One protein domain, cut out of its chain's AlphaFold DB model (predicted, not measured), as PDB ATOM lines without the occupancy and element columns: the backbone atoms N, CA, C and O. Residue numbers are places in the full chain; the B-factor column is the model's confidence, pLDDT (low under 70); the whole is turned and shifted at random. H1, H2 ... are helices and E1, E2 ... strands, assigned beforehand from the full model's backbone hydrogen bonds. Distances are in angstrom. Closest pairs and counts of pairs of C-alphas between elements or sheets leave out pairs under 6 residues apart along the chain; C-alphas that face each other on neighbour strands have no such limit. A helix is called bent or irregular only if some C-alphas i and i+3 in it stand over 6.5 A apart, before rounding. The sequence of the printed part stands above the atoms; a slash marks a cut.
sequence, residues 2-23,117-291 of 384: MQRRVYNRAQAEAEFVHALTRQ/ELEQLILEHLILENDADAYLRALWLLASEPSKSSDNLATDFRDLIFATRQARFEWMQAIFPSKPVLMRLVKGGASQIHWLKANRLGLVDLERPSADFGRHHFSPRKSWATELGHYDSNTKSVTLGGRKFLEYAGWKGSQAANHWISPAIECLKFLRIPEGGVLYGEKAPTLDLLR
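What this domain is: This is residues 2 to 23 and 117 to 291 of the 384 residues of an uncharacterized protein of Burkholderia ubonensis (UniProt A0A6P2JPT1). The long helix H4 and H6 make an L, meeting near their first residues, and H3 packs on both of them as the core. H4 runs on from this corner to the small hairpin E1 and E2 and to H5; H1 and H9 form a tilted pair, while H7 packs on H3, H8 on H4 and H10 on H2. The printed part has 197 residues, with ten named helices and two named strands in the order H1 to H5, E1, E2, H6 to H10; the sheet E1 - E2 is antiparallel and the class is mostly helix. It is compact, with a radius of gyration of the C-alphas of 17.2 A and spans of 51 by 43 by 28 A.

Where its parts are: Find C-alpha 9 at (323.921, 141.033, 300.425); there H1, residues 9 to 20, begins. After the cut come H2, residues 117 to 130, 20.5 A long, and H3, residues 132 to 144. Go to C-alpha 150 at (328.584, 182.340, 307.377), where H4 begins; it runs 36.7 A to residue 175. Then read H5, residues 179 to 187, E1, 196 to 198, E2, 204 to 206, and H6, 211 to 227, 25.2 A long. H7 is residues 240 to 248, H8 253 to 257, H9 265 to 270 and H10 286 to 289, ending at (342.737, 158.526, 298.141).

How they stand to each other: Begin at the hub, H3 and H4, which touch at C-alphas 138 and 157, their closest, 6.5 A apart, at a steep tilt of 50 degrees, opposite ways. H6 touches H4, about perpendicular at 76 degrees, with C-alphas 154 and 214 closest at 4.5 A. H6 also touches H3, closest C-alphas 135 and 221, 5.6 A. H7 touches H3, closest C-alphas 136 and 246, 6.7 A. H8, irregular with C-alphas 254 and 257 7.8 A apart, touches H4, closest C-alphas 164 and 257, 4.4 A. In the hairpin E1 and E2, N 197 and O 205 are 2.9 A apart, within hydrogen-bond range. H5 comes closest to E1 at C-alphas 186 and 196, 6.0 A. H1 touches H9, closest C-alphas 12 and 267, 5.4 A; H2 touches H10, closest C-alphas 129 and 286, 5.8 A. Every O i to N i+4 pair is within hydrogen-bond range in H1, H2, H4, H5, H7 and H9, against 8 of 9 in H3, 10 of 13 in H6 and 0 of 1 in H8, where 0 of 2 O i to N i+3 pairs are in range; H10 is too short for an i+4 pair.

The domain as a whole: The C-alphas of Glu 117 and Leu 201, the two farthest apart, are 52.8 A apart. Residues 24 to 116 are not printed, and C-alphas 23 and 117 are 24.8 A apart across the cut. The links H6 to H7 and H9 to H10 are long. The model's pLDDT is under 70 at residues 2 to 6, 177, 188 to 191, 254 and 275 to 279.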
ATOM      1  N   MET A   2     345.121 142.353 297.190       34.44
ATOM      2  CA  MET A   2     344.021 142.645 298.119       34.44
ATOM      3  C   MET A   2     343.130 141.402 298.211       34.44
ATOM      4  O   MET A   2     342.743 140.843 297.182       34.44
ATOM      5  N   GLN A   3     342.842 140.935 299.427       44.34
ATOM      6  CA  GLN A   3     341.829 139.902 299.626       44.34
ATOM      7  C   GLN A   3     340.521 140.399 299.011       44.34
ATOM      8  O   GLN A   3     340.035 141.470 299.376       44.34
ATOM      9  N   ARG A   4     339.952 139.629 298.075       49.41
ATOM     10  CA  ARG A   4     338.594 139.882 297.583       49.41
ATOM     11  C   ARG A   4     337.667 139.894 298.796       49.41
ATOM     12  O   ARG A   4     337.505 138.859 299.442       49.41
ATOM     13  N   ARG A   5     337.075 141.048 299.115       59.88
ATOM     14  CA  ARG A   5     336.005 141.120 300.115       59.88
ATOM     15  C   ARG A   5     334.861 140.234 299.629       59.88
ATOM     16  O   ARG A   5     334.273 140.487 298.580       59.88
ATOM     17  N   VAL A   6     334.581 139.161 300.363       69.88
ATOM     18  CA  VAL A   6     333.406 138.324 300.113       69.88
ATOM     19  C   VAL A   6     332.231 139.020 300.780       69.88
ATOM     20  O   VAL A   6     332.121 139.018 302.004       69.88
ATOM     21  N   TYR A   7     331.385 139.652 299.977       74.38
ATOM     22  CA  TYR A   7     330.173 140.286 300.472       74.38
ATOM     23  C   TYR A   7     329.058 139.260 300.632       74.38
ATOM     24  O   TYR A   7     328.811 138.442 299.745       74.38
ATOM     25  N   ASN A   8     328.323 139.360 301.736       85.94
ATOM     26  CA  ASN A   8     326.913 139.003 301.711       85.94
ATOM     27  C   ASN A   8     326.077 140.220 301.276       85.94
ATOM     28  O   ASN A   8     326.549 141.359 301.260       85.94
ATOM     29  N   ARG A   9     324.810 139.981 300.931       82.88
ATOM     30  CA  ARG A   9     323.921 141.033 300.425       82.88
ATOM     31  C   ARG A   9     323.748 142.201 301.393       82.88
ATOM     32  O   ARG A   9     323.834 143.340 300.955       82.88
ATOM     33  N   ALA A  10     323.535 141.920 302.676       83.38
ATOM     34  CA  ALA A  10     323.334 142.956 303.683       83.38
ATOM     35  C   ALA A  10     324.579 143.842 303.841       83.38
ATOM     36  O   ALA A  10     324.451 145.052 303.946       83.38
ATOM     37  N   GLN A  11     325.781 143.260 303.786       86.38
ATOM     38  CA  GLN A  11     327.043 144.002 303.840       86.38
ATOM     39  C   GLN A  11     327.242 144.890 302.610       86.38
ATOM     40  O   GLN A  11     327.654 146.036 302.755       86.38
ATOM     41  N   ALA A  12     326.937 144.385 301.410       85.94
ATOM     42  CA  ALA A  12     327.044 145.179 300.189       85.94
ATOM     43  C   ALA A  12     326.019 146.324 300.167       85.94
ATOM     44  O   ALA A  12     326.368 147.458 299.858       85.94
ATOM     45  N   GLU A  13     324.763 146.049 300.535       86.25
ATOM     46  CA  GLU A  13     323.721 147.078 300.636       86.25
ATOM     47  C   GLU A  13     324.076 148.122 301.711       86.25
ATOM     48  O   GLU A  13     323.939 149.314 301.454       86.25
ATOM     49  N   ALA A  14     324.623 147.709 302.861       86.31
ATOM     50  CA  ALA A  14     325.099 148.620 303.903       86.31
ATOM     51  C   ALA A  14     326.262 149.504 303.438       86.31
ATOM     52  O   ALA A  14     326.220 150.713 303.651       86.31
ATOM     53  N   GLU A  15     327.276 148.937 302.776       87.62
ATOM     54  CA  GLU A  15     328.405 149.713 302.245       87.62
ATOM     55  C   GLU A  15     327.947 150.698 301.160       87.62
ATOM     56  O   GLU A  15     328.397 151.841 301.117       87.62
ATOM     57  N   PHE A  16     327.020 150.276 300.300       87.69
ATOM     58  CA  PHE A  16     326.451 151.136 299.271       87.69
ATOM     59  C   PHE A  16     325.634 152.290 299.864       87.69
ATOM     60  O   PHE A  16     325.773 153.433 299.431       87.69
ATOM     61  N   VAL A  17     324.807 152.009 300.874       88.44
ATOM     62  CA  VAL A  17     324.024 153.032 301.579       88.44
ATOM     63  C   VAL A  17     324.949 154.001 302.293       88.44
ATOM     64  O   VAL A  17     324.809 155.201 302.080       88.44
ATOM     65  N   HIS A  18     325.938 153.493 303.036       88.25
ATOM     66  CA  HIS A  18     326.973 154.309 303.673       88.25
ATOM     67  C   HIS A  18     327.629 155.250 302.667       88.25
ATOM     68  O   HIS A  18     327.739 156.448 302.914       88.25
ATOM     69  N   ALA A  19     327.972 154.741 301.479       88.00
ATOM     70  CA  ALA A  19     328.587 155.556 300.446       88.00
ATOM     71  C   ALA A  19     327.685 156.679 299.905       88.00
ATOM     72  O   ALA A  19     328.181 157.750 299.552       88.00
ATOM     73  N   LEU A  20     326.369 156.459 299.874       86.94
ATOM     74  CA  LEU A  20     325.366 157.458 299.497       86.94
ATOM     75  C   LEU A  20     325.011 158.433 300.631       86.94
ATOM     76  O   LEU A  20     324.326 159.433 300.380       86.94
ATOM     77  N   THR A  21     325.439 158.140 301.859       84.81
ATOM     78  CA  THR A  21     325.082 158.870 303.076       84.81
ATOM     79  C   THR A  21     326.303 159.183 303.946       84.81
ATOM     80  O   THR A  21     326.217 159.039 305.165       84.81
ATOM     81  N   ARG A  22     327.429 159.633 303.367       87.31
ATOM     82  CA  ARG A  22     328.628 160.044 304.131       87.31
ATOM     83  C   ARG A  22     328.459 161.429 304.740       87.31
ATOM     84  O   ARG A  22     329.147 162.386 304.380       87.31
ATOM     85  N   GLN A  23     327.477 161.534 305.619       87.38
ATOM     86  CA  GLN A  23     327.141 162.734 306.350       87.38
ATOM     87  C   GLN A  23     326.755 162.341 307.770       87.38
ATOM     88  O   GLN A  23     325.689 161.778 308.011       87.38
ATOM     89  N   GLU A 117     351.209 164.608 314.651       83.75
ATOM     90  CA  GLU A 117     350.881 164.861 313.238       83.75
ATOM     91  C   GLU A 117     350.096 163.683 312.642       83.75
ATOM     92  O   GLU A 117     349.213 163.864 311.798       83.75
ATOM     93  N   LEU A 118     350.330 162.473 313.159       90.81
ATOM     94  CA  LEU A 118     349.606 161.271 312.764       90.81
ATOM     95  C   LEU A 118     348.115 161.334 313.131       90.81
ATOM     96  O   LEU A 118     347.284 160.787 312.405       90.81
ATOM     97  N   GLU A 119     347.749 162.020 314.220       93.12
ATOM     98  CA  GLU A 119     346.343 162.189 314.616       93.12
ATOM     99  C   GLU A 119     345.558 162.931 313.535       93.12
ATOM    100  O   GLU A 119     344.454 162.514 313.180       93.12
ATOM    101  N   GLN A 120     346.139 163.992 312.969       91.94
ATOM    102  CA  GLN A 120     345.497 164.761 311.908       91.94
ATOM    103  C   GLN A 120     345.213 163.888 310.683       91.94
ATOM    104  O   GLN A 120     344.098 163.895 310.166       91.94
ATOM    105  N   LEU A 121     346.191 163.089 310.260       92.31
ATOM    106  CA  LEU A 121     346.057 162.172 309.132       92.31
ATOM    107  C   LEU A 121     344.948 161.130 309.351       92.31
ATOM    108  O   LEU A 121     344.190 160.807 308.433       92.31
ATOM    109  N   ILE A 122     344.839 160.596 310.573       95.25
ATOM    110  CA  ILE A 122     343.775 159.651 310.927       95.25
ATOM    111  C   ILE A 122     342.412 160.345 310.850       95.25
ATOM    112  O   ILE A 122     341.476 159.787 310.282       95.25
ATOM    113  N   LEU A 123     342.296 161.567 311.372       95.06
ATOM    114  CA  LEU A 123     341.056 162.342 311.326       95.06
ATOM    115  C   LEU A 123     340.641 162.703 309.896       95.06
ATOM    116  O   LEU A 123     339.469 162.564 309.556       95.06
ATOM    117  N   GLU A 124     341.589 163.094 309.045       94.44
ATOM    118  CA  GLU A 124     341.378 163.302 307.608       94.44
ATOM    119  C   GLU A 124     340.773 162.056 306.941       94.44
ATOM    120  O   GLU A 124     339.775 162.156 306.224       94.44
ATOM    121  N   HIS A 125     341.328 160.872 307.220       94.75
ATOM    122  CA  HIS A 125     340.788 159.604 306.723       94.75
ATOM    123  C   HIS A 125     339.374 159.326 307.241       94.75
ATOM    124  O   HIS A 125     338.493 158.996 306.450       94.75
ATOM    125  N   LEU A 126     339.131 159.486 308.544       94.94
ATOM    126  CA  LEU A 126     337.813 159.243 309.132       94.94
ATOM    127  C   LEU A 126     336.743 160.192 308.586       94.94
ATOM    128  O   LEU A 126     335.601 159.775 308.387       94.94
ATOM    129  N   ILE A 127     337.111 161.441 308.300       94.31
ATOM    130  CA  ILE A 127     336.238 162.408 307.636       94.31
ATOM    131  C   ILE A 127     335.938 161.967 306.205       94.31
ATOM    132  O   ILE A 127     334.774 161.987 305.817       94.31
ATOM    133  N   LEU A 128     336.929 161.524 305.423       92.62
ATOM    134  CA  LEU A 128     336.652 160.988 304.084       92.62
ATOM    135  C   LEU A 128     335.752 159.751 304.129       92.62
ATOM    136  O   LEU A 128     334.875 159.591 303.282       92.62
ATOM    137  N   GLU A 129     335.952 158.878 305.113       92.38
ATOM    138  CA  GLU A 129     335.190 157.639 305.223       92.38
ATOM    139  C   GLU A 129     333.743 157.872 305.655       92.38
ATOM    140  O   GLU A 129     332.861 157.181 305.146       92.38
ATOM    141  N   ASN A 130     333.480 158.842 306.535       92.56
ATOM    142  CA  ASN A 130     332.179 158.965 307.203       92.56
ATOM    143  C   ASN A 130     331.451 160.297 306.963       92.56
ATOM    144  O   ASN A 130     330.229 160.336 307.070       92.56
ATOM    145  N   ASP A 131     332.155 161.377 306.609       92.62
ATOM    146  CA  ASP A 131     331.583 162.731 306.492       92.62
ATOM    147  C   ASP A 131     331.961 163.473 305.196       92.62
ATOM    148  O   ASP A 131     331.764 164.688 305.091       92.62
ATOM    149  N   ALA A 132     332.500 162.770 304.194       90.62
ATOM    150  CA  ALA A 132     332.984 163.379 302.955       90.62
ATOM    151  C   ALA A 132     331.941 164.274 302.278       90.62
ATOM    152  O   ALA A 132     332.296 165.321 301.731       90.62
ATOM    153  N   ASP A 133     330.656 163.908 302.340       88.50
ATOM    154  CA  ASP A 133     329.622 164.670 301.654       88.50
ATOM    155  C   ASP A 133     329.425 166.053 302.261       88.50
ATOM    156  O   ASP A 133     329.201 167.011 301.521       88.50
ATOM    157  N   ALA A 134     329.522 166.170 303.583       91.00
ATOM    158  CA  ALA A 134     329.381 167.443 304.272       91.00
ATOM    159  C   ALA A 134     330.709 168.206 304.313       91.00
ATOM    160  O   ALA A 134     330.762 169.383 303.956       91.00
ATOM    161  N   TYR A 135     331.797 167.551 304.710       93.75
ATOM    162  CA  TYR A 135     333.062 168.238 304.940       93.75
ATOM    163  C   TYR A 135     333.679 168.808 303.659       93.75
ATOM    164  O   TYR A 135     334.055 169.980 303.635       93.75
ATOM    165  N   LEU A 136     333.731 168.028 302.572       93.00
ATOM    166  CA  LEU A 136     334.326 168.496 301.315       93.00
ATOM    167  C   LEU A 136     333.518 169.644 300.699       93.00
ATOM    168  O   LEU A 136     334.103 170.590 300.179       93.00
ATOM    169  N   ARG A 137     332.183 169.623 300.830       91.88
ATOM    170  CA  ARG A 137     331.303 170.717 300.381       91.88
ATOM    171  C   ARG A 137     331.518 171.988 301.183       91.88
ATOM    172  O   ARG A 137     331.630 173.060 300.596       91.88
ATOM    173  N   ALA A 138     331.592 171.872 302.508       93.88
ATOM    174  CA  ALA A 138     331.880 173.015 303.364       93.88
ATOM    175  C   ALA A 138     333.247 173.624 303.015       93.88
ATOM    176  O   ALA A 138     333.349 174.833 302.822       93.88
ATOM    177  N   LEU A 139     334.275 172.784 302.859       94.75
ATOM    178  CA  LEU A 139     335.621 173.224 302.501       94.75
ATOM    179  C   LEU A 139     335.682 173.853 301.101       94.75
ATOM    180  O   LEU A 139     336.341 174.873 300.918       94.75
ATOM    181  N   TRP A 140     334.963 173.291 300.128       93.50
ATOM    182  CA  TRP A 140     334.861 173.851 298.782       93.50
ATOM    183  C   TRP A 140     334.173 175.218 298.779       93.50
ATOM    184  O   TRP A 140     334.717 176.148 298.194       93.50
ATOM    185  N   LEU A 141     333.050 175.380 299.490       93.94
ATOM    186  CA  LEU A 141     332.356 176.670 299.609       93.94
ATOM    187  C   LEU A 141     333.237 177.741 300.263       93.94
ATOM    188  O   LEU A 141     333.278 178.879 299.800       93.94
ATOM    189  N   LEU A 142     333.992 177.368 301.302       94.38
ATOM    190  CA  LEU A 142     334.980 178.254 301.926       94.38
ATOM    191  C   LEU A 142     336.082 178.682 300.942       94.38
ATOM    192  O   LEU A 142     336.605 179.787 301.067       94.38
ATOM    193  N   ALA A 143     336.439 177.832 299.973       91.88
ATOM    194  CA  ALA A 143     337.415 178.158 298.935       91.88
ATOM    195  C   ALA A 143     336.823 179.026 297.813       91.88
ATOM    196  O   ALA A 143     337.496 179.937 297.332       91.88
ATOM    197  N   SER A 144     335.599 178.730 297.369       90.31
ATOM    198  CA  SER A 144     334.988 179.360 296.195       90.31
ATOM    199  C   SER A 144     334.324 180.700 296.496       90.31
ATOM    200  O   SER A 144     334.214 181.534 295.601       90.31
ATOM    201  N   GLU A 145     333.875 180.923 297.733       89.88
ATOM    202  CA  GLU A 145     333.073 182.096 298.102       89.88
ATOM    203  C   GLU A 145     333.573 182.781 299.394       89.88
ATOM    204  O   GLU A 145     332.795 183.017 300.323       89.88
ATOM    205  N   PRO A 146     334.866 183.159 299.478       86.62
ATOM    206  CA  PRO A 146     335.488 183.643 300.718       86.62
ATOM    207  C   PRO A 146     334.903 184.966 301.244       86.62
ATOM    208  O   PRO A 146     335.076 185.310 302.414       86.62
ATOM    209  N   SER A 147     334.205 185.725 300.395       89.81
ATOM    210  CA  SER A 147     333.569 186.997 300.753       89.81
ATOM    211  C   SER A 147     332.180 186.844 301.381       89.81
ATOM    212  O   SER A 147     331.674 187.808 301.962       89.81
ATOM    213  N   LYS A 148     331.542 185.667 301.288       92.69
ATOM    214  CA  LYS A 148     330.187 185.465 301.816       92.69
ATOM    215  C   LYS A 148     330.172 185.358 303.342       92.69
ATOM    216  O   LYS A 148     331.109 184.885 303.987       92.69
ATOM    217  N   SER A 149     329.060 185.793 303.934       91.25
ATOM    218  CA  SER A 149     328.796 185.597 305.359       91.25
ATOM    219  C   SER A 149     328.594 184.111 305.679       91.25
ATOM    220  O   SER A 149     328.241 183.311 304.811       91.25
ATOM    221  N   SER A 150     328.770 183.733 306.948       88.81
ATOM    222  CA  SER A 150     328.584 182.340 307.377       88.81
ATOM    223  C   SER A 150     327.148 181.841 307.182       88.81
ATOM    224  O   SER A 150     326.957 180.665 306.893       88.81
ATOM    225  N   ASP A 151     326.152 182.720 307.322       90.69
ATOM    226  CA  ASP A 151     324.741 182.391 307.083       90.69
ATOM    227  C   ASP A 151     324.445 182.138 305.602       90.69
ATOM    228  O   ASP A 151     323.713 181.205 305.261       90.69
ATOM    229  N   ASN A 152     325.053 182.931 304.716       94.88
ATOM    230  CA  ASN A 152     324.909 182.732 303.278       94.88
ATOM    231  C   ASN A 152     325.568 181.412 302.865       94.88
ATOM    232  O   ASN A 152     324.906 180.576 302.260       94.88
ATOM    233  N   LEU A 153     326.801 181.152 303.320       94.88
ATOM    234  CA  LEU A 153     327.491 179.883 303.060       94.88
ATOM    235  C   LEU A 153     326.726 178.669 303.610       94.88
ATOM    236  O   LEU A 153     326.697 177.620 302.975       94.88
ATOM    237  N   ALA A 154     326.071 178.794 304.768       93.81
ATOM    238  CA  ALA A 154     325.216 177.740 305.315       93.81
ATOM    239  C   ALA A 154     323.976 177.473 304.438       93.81
ATOM    240  O   ALA A 154     323.540 176.324 304.313       93.81
ATOM    241  N   THR A 155     323.425 178.515 303.815       95.38
ATOM    242  CA  THR A 155     322.319 178.402 302.852       95.38
ATOM    243  C   THR A 155     322.790 177.725 301.564       95.38
ATOM    244  O   THR A 155     322.180 176.745 301.137       95.38
ATOM    245  N   ASP A 156     323.921 178.167 301.012       95.06
ATOM    246  CA  ASP A 156     324.524 177.580 299.810       95.06
ATOM    247  C   ASP A 156     324.910 176.110 300.038       95.06
ATOM    248  O   ASP A 156     324.662 175.250 299.194       95.06
ATOM    249  N   PHE A 157     325.429 175.784 301.226       94.38
ATOM    250  CA  PHE A 157     325.716 174.414 301.651       94.38
ATOM    251  C   PHE A 157     324.467 173.530 301.632       94.38
ATOM    252  O   PHE A 157     324.489 172.429 301.076       94.38
ATOM    253  N   ARG A 158     323.363 174.003 302.222       94.19
ATOM    254  CA  ARG A 158     322.082 173.283 302.238       94.19
ATOM    255  C   ARG A 158     321.596 172.997 300.818       94.19
ATOM    256  O   ARG A 158     321.184 171.873 300.527       94.19
ATOM    257  N   ASP A 159     321.645 174.003 299.953       93.94
ATOM    258  CA  ASP A 159     321.156 173.890 298.580       93.94
ATOM    259  C   ASP A 159     322.056 172.974 297.738       93.94
ATOM    260  O   ASP A 159     321.548 172.133 296.994       93.94
ATOM    261  N   LEU A 160     323.374 173.015 297.949       92.06
ATOM    262  CA  LEU A 160     324.325 172.098 297.323       92.06
ATOM    263  C   LEU A 160     324.129 170.640 297.774       92.06
ATOM    264  O   LEU A 160     324.213 169.720 296.955       92.06
ATOM    265  N   ILE A 161     323.840 170.404 299.058       91.50
ATOM    266  CA  ILE A 161     323.488 169.069 299.566       91.50
ATOM    267  C   ILE A 161     322.202 168.570 298.906       91.50
ATOM    268  O   ILE A 161     322.139 167.413 298.488       91.50
ATOM    269  N   PHE A 162     321.185 169.421 298.779       92.44
ATOM    270  CA  PHE A 162     319.941 169.036 298.117       92.44
ATOM    271  C   PHE A 162     320.162 168.702 296.636       92.44
ATOM    272  O   PHE A 162     319.737 167.638 296.191       92.44
ATOM    273  N   ALA A 163     320.909 169.537 295.907       91.38
ATOM    274  CA  ALA A 163     321.291 169.272 294.520       91.38
ATOM    275  C   ALA A 163     322.054 167.944 294.375       91.38
ATOM    276  O   ALA A 163     321.823 167.186 293.438       91.38
ATOM    277  N   THR A 164     322.908 167.616 295.349       89.88
ATOM    278  CA  THR A 164     323.634 166.339 295.373       89.88
ATOM    279  C   THR A 164     322.709 165.145 295.549       89.88
ATOM    280  O   THR A 164     322.827 164.146 294.841       89.88
ATOM    281  N   ARG A 165     321.776 165.233 296.498       90.50
ATOM    282  CA  ARG A 165     320.785 164.178 296.733       90.50
ATOM    283  C   ARG A 165     319.926 163.963 295.486       90.50
ATOM    284  O   ARG A 165     319.684 162.817 295.123       90.50
ATOM    285  N   GLN A 166     319.550 165.047 294.806       90.81
ATOM    286  CA  GLN A 166     318.814 165.010 293.541       90.81
ATOM    287  C   GLN A 166     319.601 164.281 292.447       90.81
ATOM    288  O   GLN A 166     319.111 163.288 291.913       90.81
ATOM    289  N   ALA A 167     320.849 164.685 292.194       88.88
ATOM    290  CA  ALA A 167     321.708 164.039 291.204       88.88
ATOM    291  C   ALA A 167     321.924 162.544 291.496       88.88
ATOM    292  O   ALA A 167     321.873 161.703 290.597       88.88
ATOM    293  N   ARG A 168     322.119 162.183 292.771       88.50
ATOM    294  CA  ARG A 168     322.246 160.781 293.192       88.50
ATOM    295  C   ARG A 168     320.968 159.997 292.975       88.50
ATOM    296  O   ARG A 168     321.037 158.856 292.534       88.50
ATOM    297  N   PHE A 169     319.815 160.577 293.284       88.50
ATOM    298  CA  PHE A 169     318.539 159.909 293.082       88.50
ATOM    299  C   PHE A 169     318.263 159.644 291.601       88.50
ATOM    300  O   PHE A 169     317.939 158.512 291.245       88.50
ATOM    301  N   GLU A 170     318.465 160.640 290.739       87.75
ATOM    302  CA  GLU A 170     318.335 160.498 289.282       87.75
ATOM    303  C   GLU A 170     319.272 159.411 288.748       87.75
ATOM    304  O   GLU A 170     318.864 158.522 287.997       87.75
ATOM    305  N   TRP A 171     320.520 159.418 289.217       87.44
ATOM    306  CA  TRP A 171     321.488 158.383 288.897       87.44
ATOM    307  C   TRP A 171     321.031 156.989 289.348       87.44
ATOM    308  O   TRP A 171     321.060 156.042 288.565       87.44
ATOM    309  N   MET A 172     320.546 156.846 290.585       86.00
ATOM    310  CA  MET A 172     320.021 155.575 291.089       86.00
ATOM    311  C   MET A 172     318.850 155.073 290.236       86.00
ATOM    312  O   MET A 172     318.774 153.880 289.946       86.00
ATOM    313  N   GLN A 173     317.946 155.959 289.815       85.00
ATOM    314  CA  GLN A 173     316.825 155.596 288.948       85.00
ATOM    315  C   GLN A 173     317.287 155.085 287.577       85.00
ATOM    316  O   GLN A 173     316.688 154.148 287.056       85.00
ATOM    317  N   ALA A 174     318.352 155.665 287.018       85.31
ATOM    318  CA  ALA A 174     318.919 155.239 285.742       85.31
ATOM    319  C   ALA A 174     319.688 153.908 285.839       85.31
ATOM    320  O   ALA A 174     319.693 153.118 284.897       85.31
ATOM    321  N   ILE A 175     320.355 153.668 286.969       82.31
ATOM    322  CA  ILE A 175     321.322 152.577 287.125       82.31
ATOM    323  C   ILE A 175     320.728 151.310 287.725       82.31
ATOM    324  O   ILE A 175     321.161 150.207 287.376       82.31
ATOM    325  N   PHE A 176     319.744 151.421 288.617       77.06
ATOM    326  CA  PHE A 176     319.132 150.231 289.189       77.06
ATOM    327  C   PHE A 176     318.189 149.563 288.177       77.06
ATOM    328  O   PHE A 176     317.173 150.146 287.805       77.06
ATOM    329  N   PRO A 177     318.430 148.292 287.808       64.44
ATOM    330  CA  PRO A 177     317.674 147.612 286.755       64.44
ATOM    331  C   PRO A 177     316.227 147.281 287.154       64.44
ATOM    332  O   PRO A 177     315.446 146.827 286.323       64.44
ATOM    333  N   SER A 178     315.852 147.442 288.431       71.69
ATOM    334  CA  SER A 178     314.496 147.150 288.894       71.69
ATOM    335  C   SER A 178     314.075 148.014 290.089       71.69
ATOM    336  O   SER A 178     314.814 148.167 291.068       71.69
ATOM    337  N   LYS A 179     312.830 148.503 290.046       75.31
ATOM    338  CA  LYS A 179     312.185 149.275 291.122       75.31
ATOM    339  C   LYS A 179     312.244 148.580 292.500       75.31
ATOM    340  O   LYS A 179     312.512 149.270 293.478       75.31
ATOM    341  N   PRO A 180     312.082 147.245 292.635       79.12
ATOM    342  CA  PRO A 180     312.168 146.574 293.936       79.12
ATOM    343  C   PRO A 180     313.527 146.690 294.637       79.12
ATOM    344  O   PRO A 180     313.567 146.711 295.864       79.12
ATOM    345  N   VAL A 181     314.639 146.758 293.892       73.88
ATOM    346  CA  VAL A 181     315.977 146.912 294.491       73.88
ATOM    347  C   VAL A 181     316.121 148.296 295.111       73.88
ATOM    348  O   VAL A 181     316.469 148.395 296.285       73.88
ATOM    349  N   LEU A 182     315.752 149.336 294.359       76.88
ATOM    350  CA  LEU A 182     315.711 150.710 294.856       76.88
ATOM    351  C   LEU A 182     314.794 150.826 296.083       76.88
ATOM    352  O   LEU A 182     315.195 151.369 297.108       76.88
ATOM    353  N   MET A 183     313.592 150.245 296.028       79.62
ATOM    354  CA  MET A 183     312.641 150.314 297.141       79.62
ATOM    355  C   MET A 183     313.128 149.611 298.413       79.62
ATOM    356  O   MET A 183     312.712 150.020 299.493       79.62
ATOM    357  N   ARG A 184     314.007 148.603 298.328       79.38
ATOM    358  CA  ARG A 184     314.631 148.017 299.528       79.38
ATOM    359  C   ARG A 184     315.577 148.997 300.213       79.38
ATOM    360  O   ARG A 184     315.508 149.112 301.427       79.38
ATOM    361  N   LEU A 185     316.369 149.749 299.447       78.12
ATOM    362  CA  LEU A 185     317.260 150.785 299.989       78.12
ATOM    363  C   LEU A 185     316.485 151.988 300.561       78.12
ATOM    364  O   LEU A 185     316.992 152.709 301.416       78.12
ATOM    365  N   VAL A 186     315.246 152.200 300.098       79.25
ATOM    366  CA  VAL A 186     314.362 153.285 300.559       79.25
ATOM    367  C   VAL A 186     313.486 152.881 301.749       79.25
ATOM    368  O   VAL A 186     313.202 153.723 302.591       79.25
ATOM    369  N   LYS A 187     313.005 151.631 301.820       73.12
ATOM    370  CA  LYS A 187     311.995 151.190 302.807       73.12
ATOM    371  C   LYS A 187     312.476 150.129 303.805       73.12
ATOM    372  O   LYS A 187     311.704 149.789 304.698       73.12
ATOM    373  N   GLY A 188     313.657 149.532 303.633       64.00
ATOM    374  CA  GLY A 188     314.018 148.288 304.321       64.00
ATOM    375  C   GLY A 188     315.330 148.316 305.110       64.00
ATOM    376  O   GLY A 188     316.361 148.748 304.608       64.00
ATOM    377  N   GLY A 189     315.294 147.713 306.304       57.06
ATOM    378  CA  GLY A 189     316.473 147.238 307.038       57.06
ATOM    379  C   GLY A 189     317.237 148.290 307.849       57.06
ATOM    380  O   GLY A 189     316.802 149.423 308.016       57.06
ATOM    381  N   ALA A 190     318.402 147.884 308.361       57.62
ATOM    382  CA  ALA A 190     319.338 148.740 309.101       57.62
ATOM    383  C   ALA A 190     320.161 149.681 308.192       57.62
ATOM    384  O   ALA A 190     321.009 150.424 308.675       57.62
ATOM    385  N   SER A 191     319.936 149.632 306.876       65.75
ATOM    386  CA  SER A 191     320.708 150.343 305.850       65.75
ATOM    387  C   SER A 191     319.764 151.093 304.914       65.75
ATOM    388  O   SER A 191     319.739 150.865 303.710       65.75
ATOM    389  N   GLN A 192     318.936 151.963 305.488       80.69
ATOM    390  CA  GLN A 192     318.051 152.838 304.727       80.69
ATOM    391  C   GLN A 192     318.785 154.124 304.330       80.69
ATOM    392  O   GLN A 192     319.484 154.732 305.144       80.69
ATOM    393  N   ILE A 193     318.570 154.592 303.100       84.62
ATOM    394  CA  ILE A 193     319.009 155.926 302.678       84.62
ATOM    395  C   ILE A 193     318.111 156.966 303.354       84.62
ATOM    396  O   ILE A 193     316.958 157.154 302.970       84.62
ATOM    397  N   HIS A 194     318.647 157.649 304.364       83.00
ATOM    398  CA  HIS A 194     317.866 158.510 305.257       83.00
ATOM    399  C   HIS A 194     317.208 159.718 304.568       83.00
ATOM    400  O   HIS A 194     316.200 160.219 305.051       83.00
ATOM    401  N   TRP A 195     317.759 160.188 303.445       87.25
ATOM    402  CA  TRP A 195     317.248 161.349 302.706       87.25
ATOM    403  C   TRP A 195     316.221 160.997 301.614       87.25
ATOM    404  O   TRP A 195     315.743 161.895 300.916       87.25
ATOM    405  N   LEU A 196     315.858 159.714 301.479       88.12
ATOM    406  CA  LEU A 196     314.780 159.238 300.610       88.12
ATOM    407  C   LEU A 196     313.573 158.817 301.447       88.12
ATOM    408  O   LEU A 196     313.685 157.984 302.349       88.12
ATOM    409  N   LYS A 197     312.389 159.339 301.111       83.44
ATOM    410  CA  LYS A 197     311.127 158.958 301.756       83.44
ATOM    411  C   LYS A 197     310.161 158.420 300.721       83.44
ATOM    412  O   LYS A 197     309.982 159.001 299.661       83.44
ATOM    413  N   ALA A 198     309.514 157.304 301.030       82.62
ATOM    414  CA  ALA A 198     308.437 156.799 300.196       82.62
ATOM    415  C   ALA A 198     307.087 157.278 300.730       82.62
ATOM    416  O   ALA A 198     306.776 157.074 301.905       82.62
ATOM    417  N   ASN A 199     306.263 157.858 299.864       80.38
ATOM    418  CA  ASN A 199     304.898 158.216 300.221       80.38
ATOM    419  C   ASN A 199     303.967 156.985 300.231       80.38
ATOM    420  O   ASN A 199     304.365 155.862 299.894       80.38
ATOM    421  N   ARG A 200     302.699 157.187 300.622       77.88
ATOM    422  CA  ARG A 200     301.685 156.114 300.719       77.88
ATOM    423  C   ARG A 200     301.441 155.385 299.391       77.88
ATOM    424  O   ARG A 200     301.064 154.221 299.408       77.88
ATOM    425  N   LEU A 201     301.702 156.046 298.262       78.50
ATOM    426  CA  LEU A 201     301.572 155.490 296.911       78.50
ATOM    427  C   LEU A 201     302.846 154.758 296.448       78.50
ATOM    428  O   LEU A 201     302.896 154.219 295.345       78.50
ATOM    429  N   GLY A 202     303.895 154.732 297.276       73.94
ATOM    430  CA  GLY A 202     305.176 154.123 296.937       73.94
ATOM    431  C   GLY A 202     305.992 154.912 295.914       73.94
ATOM    432  O   GLY A 202     306.911 154.337 295.327       73.94
ATOM    433  N   LEU A 203     305.675 156.194 295.701       80.81
ATOM    434  CA  LEU A 203     306.571 157.129 295.022       80.81
ATOM    435  C   LEU A 203     307.636 157.587 296.018       80.81
ATOM    436  O   LEU A 203     307.353 157.723 297.211       80.81
ATOM    437  N   VAL A 204     308.861 157.747 295.531       84.00
ATOM    438  CA  VAL A 204     310.007 158.136 296.348       84.00
ATOM    439  C   VAL A 204     310.252 159.621 296.142       84.00
ATOM    440  O   VAL A 204     310.517 160.040 295.021       84.00
ATOM    441  N   ASP A 205     310.174 160.369 297.233       83.62
ATOM    442  CA  ASP A 205     310.421 161.800 297.299       83.62
ATOM    443  C   ASP A 205     311.748 162.056 298.031       83.62
ATOM    444  O   ASP A 205     312.141 161.311 298.941       83.62
ATOM    445  N   LEU A 206     312.442 163.127 297.640       87.50
ATOM    446  CA  LEU A 206     313.653 163.581 298.317       87.50
ATOM    447  C   LEU A 206     313.306 164.543 299.446       87.50
ATOM    448  O   LEU A 206     312.570 165.512 299.261       87.50
ATOM    449  N   GLU A 207     313.905 164.330 300.612       83.62
ATOM    450  CA  GLU A 207     313.772 165.271 301.715       83.62
ATOM    451  C   GLU A 207     314.628 166.519 301.472       83.62
ATOM    452  O   GLU A 207     315.867 166.467 301.496       83.62
ATOM    453  N   ARG A 208     313.959 167.664 301.273       88.00
ATOM    454  CA  ARG A 208     314.628 168.965 301.237       88.00
ATOM    455  C   ARG A 208     315.111 169.321 302.648       88.00
ATOM    456  O   ARG A 208     314.283 169.392 303.557       88.00
ATOM    457  N   PRO A 209     316.418 169.561 302.855       89.88
ATOM    458  CA  PRO A 209     316.909 169.943 304.168       89.88
ATOM    459  C   PRO A 209     316.351 171.310 304.598       89.88
ATOM    460  O   PRO A 209     316.128 172.192 303.766       89.88
ATOM    461  N   SER A 210     316.130 171.489 305.904       89.06
ATOM    462  CA  SER A 210     315.633 172.743 306.486       89.06
ATOM    463  C   SER A 210     316.698 173.851 306.483       89.06
ATOM    464  O   SER A 210     317.865 173.619 306.172       89.06
ATOM    465  N   ALA A 211     316.325 175.084 306.840       85.25
ATOM    466  CA  ALA A 211     317.303 176.162 307.034       85.25
ATOM    467  C   ALA A 211     318.298 175.834 308.165       85.25
ATOM    468  O   ALA A 211     319.508 175.996 307.996       85.25
ATOM    469  N   ASP A 212     317.795 175.283 309.271       86.94
ATOM    470  CA  ASP A 212     318.606 174.873 310.420       86.94
ATOM    471  C   ASP A 212     319.648 173.819 310.032       86.94
ATOM    472  O   ASP A 212     320.796 173.888 310.471       86.94
ATOM    473  N   PHE A 213     319.305 172.899 309.126       89.12
ATOM    474  CA  PHE A 213     320.261 171.923 308.601       89.12
ATOM    475  C   PHE A 213     321.531 172.590 308.056       89.12
ATOM    476  O   PHE A 213     322.638 172.152 308.371       89.12
ATOM    477  N   GLY A 214     321.390 173.674 307.286       88.38
ATOM    478  CA  GLY A 214     322.530 174.409 306.741       88.38
ATOM    479  C   GLY A 214     323.466 174.896 307.846       88.38
ATOM    480  O   GLY A 214     324.660 174.608 307.828       88.38
ATOM    481  N   ARG A 215     322.912 175.563 308.862       86.38
ATOM    482  CA  ARG A 215     323.688 176.128 309.978       86.38
ATOM    483  C   ARG A 215     324.376 175.059 310.823       86.38
ATOM    484  O   ARG A 215     325.553 175.215 311.161       86.38
ATOM    485  N   HIS A 216     323.656 173.985 311.131       87.25
ATOM    486  CA  HIS A 216     324.098 172.934 312.047       87.25
ATOM    487  C   HIS A 216     324.993 171.875 311.408       87.25
ATOM    488  O   HIS A 216     325.632 171.119 312.132       87.25
ATOM    489  N   HIS A 217     325.094 171.837 310.080       88.81
ATOM    490  CA  HIS A 217     326.108 171.038 309.396       88.81
ATOM    491  C   HIS A 217     327.286 171.890 308.923       88.81
ATOM    492  O   HIS A 217     328.424 171.476 309.108       88.81
ATOM    493  N   PHE A 218     327.069 173.100 308.403       91.88
ATOM    494  CA  PHE A 218     328.170 173.919 307.888       91.88
ATOM    495  C   PHE A 218     329.125 174.401 308.990       91.88
ATOM    496  O   PHE A 218     330.337 174.202 308.895       91.88
ATOM    497  N   SER A 219     328.596 175.004 310.060       89.25
ATOM    498  CA  SER A 219     329.422 175.632 311.106       89.25
ATOM    499  C   SER A 219     330.388 174.658 311.805       89.25
ATOM    500  O   SER A 219     331.560 175.004 311.966       89.25
ATOM    501  N   PRO A 220     329.975 173.428 312.169       89.38
ATOM    502  CA  PRO A 220     330.892 172.429 312.721       89.38
ATOM    503  C   PRO A 220     332.001 172.036 311.751       89.38
ATOM    504  O   PRO A 220     333.154 171.987 312.158       89.38
ATOM    505  N   ARG A 221     331.696 171.818 310.464       92.88
ATOM    506  CA  ARG A 221     332.721 171.419 309.484       92.88
ATOM    507  C   ARG A 221     333.684 172.559 309.176       92.88
ATOM    508  O   ARG A 221     334.871 172.308 309.006       92.88
ATOM    509  N   LYS A 222     333.215 173.810 309.204       93.44
ATOM    510  CA  LYS A 222     334.096 174.984 309.197       93.44
ATOM    511  C   LYS A 222     335.046 174.979 310.401       93.44
ATOM    512  O   LYS A 222     336.232 175.225 310.226       93.44
ATOM    513  N   SER A 223     334.548 174.666 311.599       91.81
ATOM    514  CA  SER A 223     335.381 174.550 312.807       91.81
ATOM    515  C   SER A 223     336.400 173.412 312.696       91.81
ATOM    516  O   SER A 223     337.583 173.620 312.950       91.81
ATOM    517  N   TRP A 224     335.982 172.233 312.222       93.81
ATOM    518  CA  TRP A 224     336.888 171.110 311.962       93.81
ATOM    519  C   TRP A 224     337.963 171.484 310.935       93.81
ATOM    520  O   TRP A 224     339.130 171.163 311.134       93.81
ATOM    521  N   ALA A 225     337.597 172.216 309.877       95.38
ATOM    522  CA  ALA A 225     338.548 172.700 308.882       95.38
ATOM    523  C   ALA A 225     339.589 173.653 309.481       95.38
ATOM    524  O   ALA A 225     340.752 173.590 309.089       95.38
ATOM    525  N   THR A 226     339.213 174.478 310.461       94.69
ATOM    526  CA  THR A 226     340.177 175.270 311.233       94.69
ATOM    527  C   THR A 226     341.081 174.380 312.093       94.69
ATOM    528  O   THR A 226     342.300 174.522 312.049       94.69
ATOM    529  N   GLU A 227     340.523 173.423 312.843       93.50
ATOM    530  CA  GLU A 227     341.294 172.541 313.744       93.50
ATOM    531  C   GLU A 227     342.290 171.620 313.025       93.50
ATOM    532  O   GLU A 227     343.325 171.251 313.595       93.50
ATOM    533  N   LEU A 228     341.961 171.233 311.793       94.19
ATOM    534  CA  LEU A 228     342.801 170.426 310.908       94.19
ATOM    535  C   LEU A 228     343.739 171.292 310.050       94.19
ATOM    536  O   LEU A 228     344.474 170.773 309.218       94.19
ATOM    537  N   GLY A 229     343.717 172.619 310.214       95.25
ATOM    538  CA  GLY A 229     344.567 173.530 309.450       95.25
ATOM    539  C   GLY A 229     344.242 173.569 307.955       95.25
ATOM    540  O   GLY A 229     345.091 173.959 307.158       95.25
ATOM    541  N   HIS A 230     343.036 173.166 307.548       96.75
ATOM    542  CA  HIS A 230     342.548 173.243 306.166       96.75
ATOM    543  C   HIS A 230     341.996 174.629 305.821       96.75
ATOM    544  O   HIS A 230     341.974 175.015 304.653       96.75
ATOM    545  N   TYR A 231     341.560 175.385 306.824       96.88
ATOM    546  CA  TYR A 231     341.012 176.727 306.677       96.88
ATOM    547  C   TYR A 231     341.596 177.651 307.744       96.88
ATOM    548  O   TYR A 231     341.664 177.290 308.915       96.88
ATOM    549  N   ASP A 232     342.008 178.847 307.343       95.81
ATOM    550  CA  ASP A 232     342.465 179.890 308.251       95.81
ATOM    551  C   ASP A 232     341.338 180.906 308.464       95.81
ATOM    552  O   ASP A 232     340.928 181.632 307.553       95.81
ATOM    553  N   SER A 233     340.826 180.963 309.695       90.94
ATOM    554  CA  SER A 233     339.748 181.873 310.072       90.94
ATOM    555  C   SER A 233     340.156 183.344 310.089       90.94
ATOM    556  O   SER A 233     339.280 184.192 309.914       90.94
ATOM    557  N   ASN A 234     341.444 183.651 310.278       91.56
ATOM    558  CA  ASN A 234     341.948 185.022 310.337       91.56
ATOM    559  C   ASN A 234     342.010 185.629 308.937       91.56
ATOM    560  O   ASN A 234     341.497 186.721 308.704       91.56
ATOM    561  N   THR A 235     342.582 184.886 307.988       91.12
ATOM    562  CA  THR A 235     342.667 185.306 306.579       91.12
ATOM    563  C   THR A 235     341.413 184.964 305.773       91.12
ATOM    564  O   THR A 235     341.288 185.393 304.629       91.12
ATOM    565  N   LYS A 236     340.474 184.211 306.365       91.69
ATOM    566  CA  LYS A 236     339.257 183.687 305.726       91.69
ATOM    567  C   LYS A 236     339.549 182.941 304.423       91.69
ATOM    568  O   LYS A 236     338.869 183.133 303.416       91.69
ATOM    569  N   SER A 237     340.580 182.101 304.439       93.94
ATOM    570  CA  SER A 237     341.061 181.420 303.242       93.94
ATOM    571  C   SER A 237     341.354 179.944 303.494       93.94
ATOM    572  O   SER A 237     341.738 179.537 304.590       93.94
ATOM    573  N   VAL A 238     341.155 179.117 302.467       95.62
ATOM    574  CA  VAL A 238     341.561 177.707 302.500       95.62
ATOM    575  C   VAL A 238     343.081 177.620 302.355       95.62
ATOM    576  O   VAL A 238     343.677 178.221 301.456       95.62
ATOM    577  N   THR A 239     343.712 176.863 303.247       96.81
ATOM    578  CA  THR A 239     345.169 176.716 303.304       96.81
ATOM    579  C   THR A 239     345.689 175.826 302.172       96.81
ATOM    580  O   THR A 239     344.934 175.217 301.408       96.81
ATOM    581  N   LEU A 240     347.016 175.701 302.048       94.12
ATOM    582  CA  LEU A 240     347.608 174.709 301.145       94.12
ATOM    583  C   LEU A 240     347.205 173.272 301.523       94.12
ATOM    584  O   LEU A 240     346.928 172.475 300.632       94.12
ATOM    585  N   GLY A 241     347.130 172.958 302.822       92.06
ATOM    586  CA  GLY A 241     346.677 171.652 303.308       92.06
ATOM    587  C   GLY A 241     345.228 171.366 302.916       92.06
ATOM    588  O   GLY A 241     344.942 170.308 302.365       92.06
ATOM    589  N   GLY A 242     344.333 172.346 303.084       94.31
ATOM    590  CA  GLY A 242     342.930 172.208 302.685       94.31
ATOM    591  C   GLY A 242     342.745 172.012 301.179       94.31
ATOM    592  O   GLY A 242     341.949 171.173 300.762       94.31
ATOM    593  N   ARG A 243     343.528 172.720 300.353       92.38
ATOM    594  CA  ARG A 243     343.539 172.514 298.894       92.38
ATOM    595  C   ARG A 243     344.018 171.115 298.516       92.38
ATOM    596  O   ARG A 243     343.314 170.423 297.788       92.38
ATOM    597  N   LYS A 244     345.142 170.661 299.084       89.88
ATOM    598  CA  LYS A 244     345.639 169.291 298.883       89.88
ATOM    599  C   LYS A 244     344.612 168.243 299.316       89.88
ATOM    600  O   LYS A 244     344.445 167.241 298.639       89.88
ATOM    601  N   PHE A 245     343.892 168.473 300.413       90.69
ATOM    602  CA  PHE A 245     342.848 167.557 300.869       90.69
ATOM    603  C   PHE A 245     341.681 167.443 299.873       90.69
ATOM    604  O   PHE A 245     341.230 166.332 299.593       90.69
ATOM    605  N   LEU A 246     341.231 168.558 299.284       90.31
ATOM    606  CA  LEU A 246     340.244 168.542 298.194       90.31
ATOM    607  C   LEU A 246     340.771 167.792 296.959       90.31
ATOM    608  O   LEU A 246     340.032 167.008 296.363       90.31
ATOM    609  N   GLU A 247     342.043 167.995 296.601       88.31
ATOM    610  CA  GLU A 247     342.701 167.285 295.495       88.31
ATOM    611  C   GLU A 247     342.759 165.771 295.744       88.31
ATOM    612  O   GLU A 247     342.351 164.999 294.877       88.31
ATOM    613  N   TYR A 248     343.185 165.340 296.937       84.06
ATOM    614  CA  TYR A 248     343.217 163.927 297.332       84.06
ATOM    615  C   TYR A 248     341.833 163.279 297.273       84.06
ATOM    616  O   TYR A 248     341.694 162.154 296.806       84.06
ATOM    617  N   ALA A 249     340.787 163.998 297.679       83.19
ATOM    618  CA  ALA A 249     339.410 163.512 297.602       83.19
ATOM    619  C   ALA A 249     338.835 163.478 296.165       83.19
ATOM    620  O   ALA A 249     337.653 163.163 295.979       83.19
ATOM    621  N   GLY A 250     339.630 163.853 295.155       79.19
ATOM    622  CA  GLY A 250     339.211 163.944 293.757       79.19
ATOM    623  C   GLY A 250     338.127 164.995 293.519       79.19
ATOM    624  O   GLY A 250     337.303 164.850 292.614       79.19
ATOM    625  N   TRP A 251     338.086 166.045 294.343       83.50
ATOM    626  CA  TRP A 251     337.098 167.111 294.226       83.50
ATOM    627  C   TRP A 251     337.453 168.050 293.063       83.50
ATOM    628  O   TRP A 251     338.413 168.815 293.138       83.50
ATOM    629  N   LYS A 252     336.679 168.009 291.968       72.94
ATOM    630  CA  LYS A 252     336.978 168.744 290.724       72.94
ATOM    631  C   LYS A 252     335.959 169.851 290.436       72.94
ATOM    632  O   LYS A 252     334.870 169.593 289.929       72.94
ATOM    633  N   GLY A 253     336.356 171.101 290.684       72.00
ATOM    634  CA  GLY A 253     335.685 172.300 290.160       72.00
ATOM    635  C   GLY A 253     334.162 172.346 290.367       72.00
ATOM    636  O   GLY A 253     333.667 172.107 291.465       72.00
ATOM    637  N   SER A 254     333.419 172.670 289.300       67.00
ATOM    638  CA  SER A 254     331.958 172.869 289.293       67.00
ATOM    639  C   SER A 254     331.124 171.588 289.456       67.00
ATOM    640  O   SER A 254     329.899 171.662 289.511       67.00
ATOM    641  N   GLN A 255     331.749 170.412 289.572       74.50
ATOM    642  CA  GLN A 255     331.056 169.121 289.696       74.50
ATOM    643  C   GLN A 255     330.650 168.783 291.140       74.50
ATOM    644  O   GLN A 255     330.299 167.642 291.433       74.50
ATOM    645  N   ALA A 256     330.654 169.766 292.043       75.81
ATOM    646  CA  ALA A 256     330.343 169.608 293.464       75.81
ATOM    647  C   ALA A 256     328.999 168.903 293.736       75.81
ATOM    648  O   ALA A 256     328.900 168.087 294.653       75.81
ATOM    649  N   ALA A 257     327.968 169.169 292.927       76.31
ATOM    650  CA  ALA A 257     326.670 168.504 293.062       76.31
ATOM    651  C   ALA A 257     326.736 167.008 292.706       76.31
ATOM    652  O   ALA A 257     326.032 166.200 293.294       76.31
ATOM    653  N   ASN A 258     327.626 166.607 291.800       78.88
ATOM    654  CA  ASN A 258     327.728 165.220 291.351       78.88
ATOM    655  C   ASN A 258     328.848 164.442 292.050       78.88
ATOM    656  O   ASN A 258     328.975 163.245 291.804       78.88
ATOM    657  N   HIS A 259     329.647 165.103 292.903       84.81
ATOM    658  CA  HIS A 259     330.736 164.450 293.625       84.81
ATOM    659  C   HIS A 259     330.205 163.411 294.618       84.81
ATOM    660  O   HIS A 259     329.322 163.683 295.450       84.81
ATOM    661  N   TRP A 260     330.784 162.220 294.548       85.56
ATOM    662  CA  TRP A 260     330.650 161.182 295.555       85.56
ATOM    663  C   TRP A 260     331.939 160.368 295.664       85.56
ATOM    664  O   TRP A 260     332.744 160.311 294.739       85.56
ATOM    665  N   ILE A 261     332.115 159.693 296.793       88.19
ATOM    666  CA  ILE A 261     333.097 158.617 296.900       88.19
ATOM    667  C   ILE A 261     332.319 157.315 296.724       88.19
ATOM    668  O   ILE A 261     331.485 156.965 297.556       88.19
ATOM    669  N   SER A 262     332.529 156.594 295.631       86.31
ATOM    670  CA  SER A 262     331.801 155.340 295.406       86.31
ATOM    671  C   SER A 262     332.281 154.236 296.368       86.31
ATOM    672  O   SER A 262     333.418 154.297 296.854       86.31
ATOM    673  N   PRO A 263     331.447 153.226 296.690       86.00
ATOM    674  CA  PRO A 263     331.909 152.056 297.439       86.00
ATOM    675  C   PRO A 263     332.932 151.253 296.621       86.00
ATOM    676  O   PRO A 263     333.184 151.549 295.450       86.00
ATOM    677  N   ALA A 264     333.530 150.224 297.227       84.56
ATOM    678  CA  ALA A 264     334.546 149.425 296.549       84.56
ATOM    679  C   ALA A 264     333.990 148.783 295.261       84.56
ATOM    680  O   ALA A 264     332.803 148.446 295.166       84.56
ATOM    681  N   ILE A 265     334.847 148.574 294.257       84.50
ATOM    682  CA  ILE A 265     334.418 148.019 292.964       84.50
ATOM    683  C   ILE A 265     333.804 146.621 293.117       84.50
ATOM    684  O   ILE A 265     332.894 146.248 292.381       84.50
ATOM    685  N   GLU A 266     334.254 145.859 294.111       86.19
ATOM    686  CA  GLU A 266     333.705 144.566 294.497       86.19
ATOM    687  C   GLU A 266     332.261 144.684 295.000       86.19
ATOM    688  O   GLU A 266     331.433 143.845 294.642       86.19
ATOM    689  N   CYS A 267     331.940 145.731 295.769       87.06
ATOM    690  CA  CYS A 267     330.581 146.015 296.232       87.06
ATOM    691  C   CYS A 267     329.659 146.333 295.043       87.06
ATOM    692  O   CYS A 267     328.599 145.721 294.892       87.06
ATOM    693  N   LEU A 268     330.101 147.210 294.132       84.94
ATOM    694  CA  LEU A 268     329.344 147.551 292.920       84.94
ATOM    695  C   LEU A 268     329.099 146.324 292.029       84.94
ATOM    696  O   LEU A 268     327.966 146.079 291.605       84.94
ATOM    697  N   LYS A 269     330.136 145.505 291.803       85.44
ATOM    698  CA  LYS A 269     330.038 144.243 291.053       85.44
ATOM    699  C   LYS A 269     329.067 143.269 291.709       85.44
ATOM    700  O   LYS A 269     328.245 142.671 291.015       85.44
ATOM    701  N   PHE A 270     329.121 143.133 293.035       86.31
ATOM    702  CA  PHE A 270     328.212 142.268 293.786       86.31
ATOM    703  C   PHE A 270     326.750 142.705 293.627       86.31
ATOM    704  O   PHE A 270     325.871 141.876 293.383       86.31
ATOM    705  N   LEU A 271     326.490 144.014 293.701       82.62
ATOM    706  CA  LEU A 271     325.161 144.599 293.505       82.62
ATOM    707  C   LEU A 271     324.725 144.662 292.033       82.62
ATOM    708  O   LEU A 271     323.591 145.056 291.759       82.62
ATOM    709  N   ARG A 272     325.581 144.225 291.096       83.12
ATOM    710  CA  ARG A 272     325.357 144.247 289.641       83.12
ATOM    711  C   ARG A 272     325.094 145.655 289.101       83.12
ATOM    712  O   ARG A 272     324.297 145.831 288.183       83.12
ATOM    713  N   ILE A 273     325.757 146.649 289.682       80.75
ATOM    714  CA  ILE A 273     325.724 148.033 289.213       80.75
ATOM    715  C   ILE A 273     326.703 148.165 288.031       80.75
ATOM    716  O   ILE A 273     327.882 147.845 288.203       80.75
ATOM    717  N   PRO A 274     326.256 148.596 286.833       75.12
ATOM    718  CA  PRO A 274     327.127 148.761 285.671       75.12
ATOM    719  C   PRO A 274     328.262 149.760 285.913       75.12
ATOM    720  O   PRO A 274     328.041 150.853 286.431       75.12
ATOM    721  N   GLU A 275     329.471 149.424 285.456       66.88
ATOM    722  CA  GLU A 275     330.651 150.288 285.612       66.88
ATOM    723  C   GLU A 275     330.589 151.573 284.771       66.88
ATOM    724  O   GLU A 275     331.298 152.516 285.090       66.88
ATOM    725  N   GLY A 276     329.760 151.632 283.721       61.66
ATOM    726  CA  GLY A 276     329.618 152.809 282.847       61.66
ATOM    727  C   GLY A 276     328.680 153.898 283.383       61.66
ATOM    728  O   GLY A 276     328.633 154.996 282.839       61.66
ATOM    729  N   GLY A 277     327.939 153.612 284.453       59.75
ATOM    730  CA  GLY A 277     327.041 154.556 285.104       59.75
ATOM    731  C   GLY A 277     327.721 155.279 286.252       59.75
ATOM    732  O   GLY A 277     327.360 155.028 287.391       59.75
ATOM    733  N   VAL A 278     328.735 156.105 286.014       63.78
ATOM    734  CA  VAL A 278     329.557 156.659 287.106       63.78
ATOM    735  C   VAL A 278     329.108 158.076 287.462       63.78
ATOM    736  O   VAL A 278     329.182 158.976 286.631       63.78
ATOM    737  N   LEU A 279     328.676 158.284 288.710       69.12
ATOM    738  CA  LEU A 279     328.670 159.617 289.328       69.12
ATOM    739  C   LEU A 279     330.119 160.089 289.517       69.12
ATOM    740  O   LEU A 279     330.995 159.284 289.837       69.12
ATOM    741  N   TYR A 280     330.378 161.382 289.326       72.69
ATOM    742  CA  TYR A 280     331.729 161.940 289.401       72.69
ATOM    743  C   TYR A 280     332.371 161.715 290.773       72.69
ATOM    744  O   TYR A 280     331.774 162.024 291.796       72.69
ATOM    745  N   GLY A 281     333.616 161.243 290.797       77.12
ATOM    746  CA  GLY A 281     334.421 161.126 292.010       77.12
ATOM    747  C   GLY A 281     335.156 159.796 292.111       77.12
ATOM    748  O   GLY A 281     335.099 158.959 291.207       77.12
ATOM    749  N   GLU A 282     335.905 159.639 293.195       85.56
ATOM    750  CA  GLU A 282     336.841 158.533 293.363       85.56
ATOM    751  C   GLU A 282     336.173 157.286 293.962       85.56
ATOM    752  O   GLU A 282     335.023 157.304 294.416       85.56
ATOM    753  N   LYS A 283     336.888 156.158 293.947       85.25
ATOM    754  CA  LYS A 283     336.405 154.890 294.512       85.25
ATOM    755  C   LYS A 283     337.088 154.596 295.841       85.25
ATOM    756  O   LYS A 283     338.282 154.839 295.988       85.25
ATOM    757  N   ALA A 284     336.338 154.042 296.792       84.25
ATOM    758  CA  ALA A 284     336.910 153.476 298.008       84.25
ATOM    759  C   ALA A 284     337.905 152.334 297.672       84.25
ATOM    760  O   ALA A 284     337.749 151.691 296.628       84.25
ATOM    761  N   PRO A 285     338.886 152.026 298.548       86.75
ATOM    762  CA  PRO A 285     339.047 152.512 299.927       86.75
ATOM    763  C   PRO A 285     339.438 153.992 300.032       86.75
ATOM    764  O   PRO A 285     340.349 154.446 299.350       86.75
ATOM    765  N   THR A 286     338.795 154.744 300.928       87.81
ATOM    766  CA  THR A 286     339.078 156.182 301.134       87.81
ATOM    767  C   THR A 286     340.509 156.453 301.575       87.81
ATOM    768  O   THR A 286     341.091 157.462 301.187       87.81
ATOM    769  N   LEU A 287     341.112 155.531 302.327       88.44
ATOM    770  CA  LEU A 287     342.517 155.614 302.704       88.44
ATOM    771  C   LEU A 287     343.446 155.698 301.484       88.44
ATOM    772  O   LEU A 287     344.433 156.427 301.527       88.44
ATOM    773  N   ASP A 288     343.136 154.991 300.390       88.19
ATOM    774  CA  ASP A 288     343.964 155.016 299.182       88.19
ATOM    775  C   ASP A 288     343.908 156.365 298.457       88.19
ATOM    776  O   ASP A 288     344.865 156.708 297.767       88.19
ATOM    777  N   LEU A 289     342.855 157.162 298.672       89.12
ATOM    778  CA  LEU A 289     342.737 158.526 298.141       89.12
ATOM    779  C   LEU A 289     343.751 159.482 298.777       89.12
ATOM    780  O   LEU A 289     344.193 160.444 298.156       89.12
ATOM    781  N   LEU A 290     344.144 159.209 300.022       89.56
ATOM    782  CA  LEU A 290     345.118 160.015 300.753       89.56
ATOM    783  C   LEU A 290     346.568 159.653 300.409       89.56
ATOM    784  O   LEU A 290     347.478 160.397 300.785       89.56
ATOM    785  N   ARG A 291     346.792 158.521 299.733       90.50
ATOM    786  CA  ARG A 291     348.124 158.006 299.398       90.50
ATOM    787  C   ARG A 291     348.663 158.689 298.138       90.50
ATOM    788  O   ARG A 291     347.886 159.043 297.252       90.50
TER     789      ARG A 291